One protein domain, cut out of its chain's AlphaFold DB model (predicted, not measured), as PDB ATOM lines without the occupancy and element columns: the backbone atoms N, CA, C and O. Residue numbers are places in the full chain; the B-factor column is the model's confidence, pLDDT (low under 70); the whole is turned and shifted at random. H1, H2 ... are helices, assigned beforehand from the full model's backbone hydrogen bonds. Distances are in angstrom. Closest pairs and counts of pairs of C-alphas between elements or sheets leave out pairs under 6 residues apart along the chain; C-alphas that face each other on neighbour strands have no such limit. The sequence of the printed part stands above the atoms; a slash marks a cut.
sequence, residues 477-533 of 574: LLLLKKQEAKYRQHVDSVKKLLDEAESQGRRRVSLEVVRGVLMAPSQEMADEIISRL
ATOM      1  N   LEU A 477     -27.811  41.347   8.750       78.38
ATOM      2  CA  LEU A 477     -29.242  41.030   8.817       78.38
ATOM      3  C   LEU A 477     -29.497  39.585   9.250       78.38
ATOM      4  O   LEU A 477     -30.429  39.330  10.012       78.38
ATOM      5  N   LEU A 478     -28.705  38.638   8.751       80.81
ATOM      6  CA  LEU A 478     -28.803  37.225   9.101       80.81
ATOM      7  C   LEU A 478     -28.456  37.008  10.581       80.81
ATOM      8  O   LEU A 478     -29.217  36.351  11.297       80.81
ATOM      9  N   LEU A 479     -27.380  37.633  11.066       81.12
ATOM     10  CA  LEU A 479     -26.984  37.602  12.475       81.12
ATOM     11  C   LEU A 479     -28.036  38.263  13.375       81.12
ATOM     12  O   LEU A 479     -28.446  37.664  14.368       81.12
ATOM     13  N   LEU A 480     -28.543  39.443  13.000       82.06
ATOM     14  CA  LEU A 480     -29.593  40.150  13.740       82.06
ATOM     15  C   LEU A 480     -30.881  39.329  13.830       82.06
ATOM     16  O   LEU A 480     -31.467  39.237  14.906       82.06
ATOM     17  N   LYS A 481     -31.308  38.683  12.737       83.06
ATOM     18  CA  LYS A 481     -32.477  37.789  12.751       83.06
ATOM     19  C   LYS A 481     -32.276  36.598  13.685       83.06
ATOM     20  O   LYS A 481     -33.200  36.243  14.417       83.06
ATOM     21  N   LYS A 482     -31.086  35.987  13.684       82.81
ATOM     22  CA  LYS A 482     -30.773  34.863  14.578       82.81
ATOM     23  C   LYS A 482     -30.768  35.305  16.043       82.81
ATOM     24  O   LYS A 482     -31.338  34.623  16.893       82.81
ATOM     25  N   GLN A 483     -30.201  36.477  16.320       82.19
ATOM     26  CA  GLN A 483     -30.177  37.071  17.650       82.19
ATOM     27  C   GLN A 483     -31.589  37.448  18.134       82.19
ATOM     28  O   GLN A 483     -31.948  37.164  19.276       82.19
ATOM     29  N   GLU A 484     -32.426  38.019  17.262       84.56
ATOM     30  CA  GLU A 484     -33.829  38.326  17.557       84.56
ATOM     31  C   GLU A 484     -34.619  37.054  17.894       84.56
ATOM     32  O   GLU A 484     -35.360  37.037  18.878       84.56
ATOM     33  N   ALA A 485     -34.442  35.978  17.119       83.31
ATOM     34  CA  ALA A 485     -35.094  34.696  17.377       83.31
ATOM     35  C   ALA A 485     -34.714  34.135  18.757       83.31
ATOM     36  O   ALA A 485     -35.597  33.731  19.517       83.31
ATOM     37  N   LYS A 486     -33.426  34.201  19.120       81.75
ATOM     38  CA  LYS A 486     -32.927  33.791  20.439       81.75
ATOM     39  C   LYS A 486     -33.525  34.643  21.559       81.75
ATOM     40  O   LYS A 486     -34.103  34.106  22.499       81.75
ATOM     41  N   TYR A 487     -33.490  35.973  21.445       84.31
ATOM     42  CA  TYR A 487     -34.118  36.842  22.447       84.31
ATOM     43  C   TYR A 487     -35.617  36.582  22.586       84.31
ATOM     44  O   TYR A 487     -36.133  36.563  23.703       84.31
ATOM     45  N   ARG A 488     -36.318  36.345  21.473       86.12
ATOM     46  CA  ARG A 488     -37.743  36.012  21.484       86.12
ATOM     47  C   ARG A 488     -38.001  34.702  22.231       86.12
ATOM     48  O   ARG A 488     -38.869  34.685  23.097       86.12
ATOM     49  N   GLN A 489     -37.201  33.665  21.987       83.94
ATOM     50  CA  GLN A 489     -37.267  32.395  22.719       83.94
ATOM     51  C   GLN A 489     -37.024  32.578  24.226       83.94
ATOM     52  O   GLN A 489     -37.749  32.014  25.047       83.94
ATOM     53  N   HIS A 490     -36.038  33.393  24.612       84.25
ATOM     54  CA  HIS A 490     -35.756  33.673  26.023       84.25
ATOM     55  C   HIS A 490     -36.924  34.419  26.683       84.25
ATOM     56  O   HIS A 490     -37.337  34.082  27.791       84.25
ATOM     57  N   VAL A 491     -37.499  35.407  25.992       87.06
ATOM     58  CA  VAL A 491     -38.685  36.136  26.462       87.06
ATOM     59  C   VAL A 491     -39.881  35.196  26.615       87.06
ATOM     60  O   VAL A 491     -40.574  35.266  27.628       87.06
ATOM     61  N   ASP A 492     -40.117  34.302  25.658       87.12
ATOM     62  CA  ASP A 492     -41.226  33.349  25.724       87.12
ATOM     63  C   ASP A 492     -41.021  32.297  26.827       87.12
ATOM     64  O   ASP A 492     -41.973  31.950  27.526       87.12
ATOM     65  N   SER A 493     -39.780  31.880  27.082       86.88
ATOM     66  CA  SER A 493     -39.430  31.033  28.230       86.88
ATOM     67  C   SER A 493     -39.692  31.730  29.568       86.88
ATOM     68  O   SER A 493     -40.228  31.122  30.492       86.88
ATOM     69  N   VAL A 494     -39.381  33.025  29.677       88.31
ATOM     70  CA  VAL A 494     -39.694  33.814  30.880       88.31
ATOM     71  C   VAL A 494     -41.203  33.991  31.053       88.31
ATOM     72  O   VAL A 494     -41.686  33.908  32.177       88.31
ATOM     73  N   LYS A 495     -41.969  34.192  29.972       88.44
ATOM     74  CA  LYS A 495     -43.440  34.221  30.053       88.44
ATOM     75  C   LYS A 495     -43.991  32.899  30.583       88.44
ATOM     76  O   LYS A 495     -44.754  32.924  31.537       88.44
ATOM     77  N   LYS A 496     -43.530  31.759  30.051       88.81
ATOM     78  CA  LYS A 496     -43.914  30.432  30.561       88.81
ATOM     79  C   LYS A 496     -43.582  30.255  32.043       88.81
ATOM     80  O   LYS A 496     -44.392  29.717  32.787       88.81
ATOM     81  N   LEU A 497     -42.408  30.719  32.480       88.19
ATOM     82  CA  LEU A 497     -42.027  30.697  33.895       88.19
ATOM     83  C   LEU A 497     -43.017  31.495  34.758       88.19
ATOM     84  O   LEU A 497     -43.353  31.055  35.855       88.19
ATOM     85  N   LEU A 498     -43.463  32.663  34.286       88.06
ATOM     86  CA  LEU A 498     -44.443  33.487  34.996       88.06
ATOM     87  C   LEU A 498     -45.818  32.813  35.044       88.06
ATOM     88  O   LEU A 498     -46.409  32.772  36.120       88.06
ATOM     89  N   ASP A 499     -46.279  32.242  33.930       88.94
ATOM     90  CA  ASP A 499     -47.557  31.525  33.854       88.94
ATOM     91  C   ASP A 499     -47.578  30.316  34.808       88.94
ATOM     92  O   ASP A 499     -48.557  30.095  35.522       88.94
ATOM     93  N   GLU A 500     -46.477  29.557  34.880       86.56
ATOM     94  CA  GLU A 500     -46.340  28.416  35.795       86.56
ATOM     95  C   GLU A 500     -46.218  28.855  37.263       86.56
ATOM     96  O   GLU A 500     -46.774  28.232  38.165       86.56
ATOM     97  N   ALA A 501     -45.529  29.964  37.538       85.69
ATOM     98  CA  ALA A 501     -45.476  30.517  38.887       85.69
ATOM     99  C   ALA A 501     -46.859  31.013  39.355       85.69
ATOM    100  O   ALA A 501     -47.222  30.804  40.514       85.69
ATOM    101  N   GLU A 502     -47.637  31.637  38.464       86.38
ATOM    102  CA  GLU A 502     -48.997  32.104  38.747       86.38
ATOM    103  C   GLU A 502     -49.974  30.934  38.935       86.38
ATOM    104  O   GLU A 502     -50.779  30.963  39.869       86.38
ATOM    105  N   SER A 503     -49.858  29.870  38.130       85.62
ATOM    106  CA  SER A 503     -50.677  28.654  38.264       85.62
ATOM    107  C   SER A 503     -50.451  27.944  39.607       85.62
ATOM    108  O   SER A 503     -51.398  27.428  40.204       85.62
ATOM    109  N   GLN A 504     -49.222  27.994  40.128       84.69
ATOM    110  CA  GLN A 504     -48.848  27.490  41.452       84.69
ATOM    111  C   GLN A 504     -49.134  28.488  42.593       84.69
ATOM    112  O   GLN A 504     -48.858  28.190  43.753       84.69
ATOM    113  N   GLY A 505     -49.680  29.675  42.298       81.31
ATOM    114  CA  GLY A 505     -50.027  30.696  43.293       81.31
ATOM    115  C   GLY A 505     -48.831  31.412  43.934       81.31
ATOM    116  O   GLY A 505     -48.987  32.058  44.974       81.31
ATOM    117  N   ARG A 506     -47.638  31.323  43.334       80.00
ATOM    118  CA  ARG A 506     -46.406  31.911  43.877       80.00
ATOM    119  C   ARG A 506     -46.381  33.420  43.683       80.00
ATOM    120  O   ARG A 506     -46.695  33.943  42.617       80.00
ATOM    121  N   ARG A 507     -45.907  34.143  44.701       79.25
ATOM    122  CA  ARG A 507     -45.693  35.604  44.616       79.25
ATOM    123  C   ARG A 507     -44.255  35.996  44.292       79.25
ATOM    124  O   ARG A 507     -44.000  37.163  43.997       79.25
ATOM    125  N   ARG A 508     -43.306  35.067  44.421       79.75
ATOM    126  CA  ARG A 508     -41.869  35.316  44.257       79.75
ATOM    127  C   ARG A 508     -41.216  34.139  43.536       79.75
ATOM    128  O   ARG A 508     -41.573  32.991  43.764       79.75
ATOM    129  N   VAL A 509     -40.231  34.441  42.695       82.62
ATOM    130  CA  VAL A 509     -39.367  33.454  42.033       82.62
ATOM    131  C   VAL A 509     -37.923  33.808  42.375       82.62
ATOM    132  O   VAL A 509     -37.572  34.990  42.426       82.62
ATOM    133  N   SER A 510     -37.085  32.809  42.656       84.44
ATOM    134  CA  SER A 510     -35.685  33.066  42.993       84.44
ATOM    135  C   SER A 510     -34.932  33.651  41.794       84.44
ATOM    136  O   SER A 510     -35.171  33.291  40.639       84.44
ATOM    137  N   LEU A 511     -33.978  34.545  42.064       82.12
ATOM    138  CA  LEU A 511     -33.127  35.131  41.020       82.12
ATOM    139  C   LEU A 511     -32.307  34.073  40.271       82.12
ATOM    140  O   LEU A 511     -31.950  34.287  39.116       82.12
ATOM    141  N   GLU A 512     -32.011  32.948  40.921       82.44
ATOM    142  CA  GLU A 512     -31.293  31.826  40.321       82.44
ATOM    143  C   GLU A 512     -32.129  31.131  39.243       82.44
ATOM    144  O   GLU A 512     -31.630  30.929  38.140       82.44
ATOM    145  N   VAL A 513     -33.415  30.872  39.507       84.19
ATOM    146  CA  VAL A 513     -34.336  30.284  38.521       84.19
ATOM    147  C   VAL A 513     -34.569  31.246  37.360       84.19
ATOM    148  O   VAL A 513     -34.466  30.845  36.205       84.19
ATOM    149  N   VAL A 514     -34.802  32.533  37.642       85.38
ATOM    150  CA  VAL A 514     -34.981  33.545  36.587       85.38
ATOM    151  C   VAL A 514     -33.730  33.651  35.717       85.38
ATOM    152  O   VAL A 514     -33.836  33.668  34.495       85.38
ATOM    153  N   ARG A 515     -32.534  33.686  36.321       84.94
ATOM    154  CA  ARG A 515     -31.272  33.698  35.569       84.94
ATOM    155  C   ARG A 515     -31.084  32.406  34.774       84.94
ATOM    156  O   ARG A 515     -30.639  32.484  33.636       84.94
ATOM    157  N   GLY A 516     -31.436  31.259  35.351       83.25
ATOM    158  CA  GLY A 516     -31.360  29.954  34.702       83.25
ATOM    159  C   GLY A 516     -32.235  29.873  33.455       83.25
ATOM    160  O   GLY A 516     -31.744  29.481  32.406       83.25
ATOM    161  N   VAL A 517     -33.490  30.322  33.538       85.31
ATOM    162  CA  VAL A 517     -34.421  30.362  32.396       85.31
ATOM    163  C   VAL A 517     -33.994  31.404  31.359       85.31
ATOM    164  O   VAL A 517     -34.018  31.137  30.163       85.31
ATOM    165  N   LEU A 518     -33.554  32.588  31.798       82.50
ATOM    166  CA  LEU A 518     -33.159  33.679  30.901       82.50
ATOM    167  C   LEU A 518     -31.814  33.429  30.203       82.50
ATOM    168  O   LEU A 518     -31.527  34.079  29.202       82.50
ATOM    169  N   MET A 519     -30.987  32.521  30.720       81.88
ATOM    170  CA  MET A 519     -29.738  32.074  30.095       81.88
ATOM    171  C   MET A 519     -29.819  30.625  29.598       81.88
ATOM    172  O   MET A 519     -28.783  30.044  29.277       81.88
ATOM    173  N   ALA A 520     -31.020  30.042  29.548       78.50
ATOM    174  CA  ALA A 520     -31.198  28.675  29.096       78.50
ATOM    175  C   ALA A 520     -30.833  28.564  27.602       78.50
ATOM    176  O   ALA A 520     -31.345  29.348  26.801       78.50
ATOM    177  N   PRO A 521     -29.976  27.601  27.221       69.69
ATOM    178  CA  PRO A 521     -29.555  27.402  25.833       69.69
ATOM    179  C   PRO A 521     -30.698  26.910  24.930       69.69
ATOM    180  O   PRO A 521     -30.783  27.257  23.758       69.69
ATOM    181  N   SER A 522     -31.641  26.135  25.475       76.94
ATOM    182  CA  SER A 522     -32.772  25.600  24.716       76.94
ATOM    183  C   SER A 522     -34.094  25.766  25.453       76.94
ATOM    184  O   SER A 522     -34.143  25.907  26.679       76.94
ATOM    185  N   GLN A 523     -35.188  25.713  24.689       78.25
ATOM    186  CA  GLN A 523     -36.538  25.732  25.244       78.25
ATOM    187  C   GLN A 523     -36.772  24.535  26.172       78.25
ATOM    188  O   GLN A 523     -37.409  24.684  27.202       78.25
ATOM    189  N   GLU A 524     -36.218  23.371  25.838       81.50
ATOM    190  CA  GLU A 524     -36.334  22.152  26.642       81.50
ATOM    191  C   GLU A 524     -35.629  22.294  27.991       81.50
ATOM    192  O   GLU A 524     -36.176  21.902  29.016       81.50
ATOM    193  N   MET A 525     -34.439  22.903  28.010       78.75
ATOM    194  CA  MET A 525     -33.707  23.146  29.251       78.75
ATOM    195  C   MET A 525     -34.388  24.226  30.095       78.75
ATOM    196  O   MET A 525     -34.444  24.107  31.318       78.75
ATOM    197  N   ALA A 526     -34.953  25.256  29.457       81.88
ATOM    198  CA  ALA A 526     -35.800  26.228  30.139       81.88
ATOM    199  C   ALA A 526     -37.022  25.541  30.769       81.88
ATOM    200  O   ALA A 526     -37.293  25.746  31.950       81.88
ATOM    201  N   ASP A 527     -37.707  24.683  30.012       83.38
ATOM    202  CA  ASP A 527     -38.877  23.933  30.465       83.38
ATOM    203  C   ASP A 527     -38.498  22.944  31.597       83.38
ATOM    204  O   ASP A 527     -39.241  22.811  32.568       83.38
ATOM    205  N   GLU A 528     -37.309  22.324  31.563       84.62
ATOM    206  CA  GLU A 528     -36.777  21.486  32.651       84.62
ATOM    207  C   GLU A 528     -36.530  22.302  33.931       84.62
ATOM    208  O   GLU A 528     -36.919  21.875  35.020       84.62
ATOM    209  N   ILE A 529     -35.929  23.491  33.818       82.62
ATOM    210  CA  ILE A 529     -35.709  24.397  34.958       82.62
ATOM    211  C   ILE A 529     -37.049  24.852  35.548       82.62
ATOM    212  O   ILE A 529     -37.210  24.847  36.768       82.62
ATOM    213  N   ILE A 530     -38.017  25.194  34.692       83.56
ATOM    214  CA  ILE A 530     -39.376  25.574  35.100       83.56
ATOM    215  C   ILE A 530     -40.063  24.395  35.808       83.56
ATOM    216  O   ILE A 530     -40.639  24.573  36.876       83.56
ATOM    217  N   SER A 531     -39.930  23.170  35.290       80.38
ATOM    218  CA  SER A 531     -40.521  21.968  35.901       80.38
ATOM    219  C   SER A 531     -39.949  21.639  37.285       80.38
ATOM    220  O   SER A 531     -40.610  21.002  38.103       80.38
ATOM    221  N   ARG A 532     -38.715  22.080  37.557       78.50
ATOM    222  CA  ARG A 532     -38.002  21.878  38.823       78.50
ATOM    223  C   ARG A 532     -38.165  23.038  39.796       78.50
ATOM    224  O   ARG A 532     -37.402  23.105  40.757       78.50
ATOM    225  N   LEU A 533     -39.120  23.942  39.564       72.81
ATOM    226  CA  LEU A 533     -39.468  24.995  40.514       72.81
ATOM    227  C   LEU A 533     -39.664  24.372  41.912       72.81
ATOM    228  O   LEU A 533     -40.653  23.668  42.121       72.81
TER     229      LEU A 533
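What this domain is: This is residues 477 to 533 of the 574 residues of the protein "Hypothetical protein" of Cyprideis torosa (UniProt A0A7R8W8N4). One long helix, H1, makes the length of this domain, and a hairpin of two short helices, H2 and H3, packs on the part of it toward its far end, while residues 477 to 485 at its beginning stick out free. The three helix centres make a triangle, and without the free stretch the body spans 28 by 17 by 16 A. The printed part has 57 residues with three named helices, in the order H1, H2, H3, and no named strand; the class is all helix. It is only just compact, close to loose, with a radius of gyration of the C-alphas of 12.2 A, and it spans 41 by 18 by 15 A.

Where its parts are: H1 is residues 477 to 503, 38.5 A from C-alpha 477 at (-29.242, 41.030, 8.817) to C-alpha 503 at (-50.677, 28.654, 38.264). H2 is residues 511 to 518, 10.2 A long. H3 is residues 523 to 531, 12.0 A long, and ends with C-alpha 531 at (-40.521, 21.968, 35.901).

How they stand to each other: H1 touches H2 with residues 490 to 497 alone, the closest C-alphas being those of His 490 and Leu 518, 5.5 A apart. They run opposite ways at a steep tilt of 45 degrees. H1 touches H3 with residues 489 to 500 alone; the closest C-alphas are those of Leu 497 and Ile 530, 5.9 A apart. These two run the same way at a shallow tilt of 18 degrees. H2 and H3 form a helical hairpin and touch, closest at the C-alphas of Val 517 and Ala 526, 4.9 A apart, opposite ways at a shallow tilt of 27 degrees. In H1, H2 and H3 every O i to N i+4 pair is within hydrogen-bond range.

The domain as a whole: The outline is a rod, and the two C-alphas farthest apart are those of Leu 477 and Gly 505, 41.6 A. The printed part has no cut. The link from H1 to H2 is short, with 7 residues, and that from H2 to H3 is tight, with 4. The mean pLDDT of the printed part is 83.0, and residue 521 is under 70.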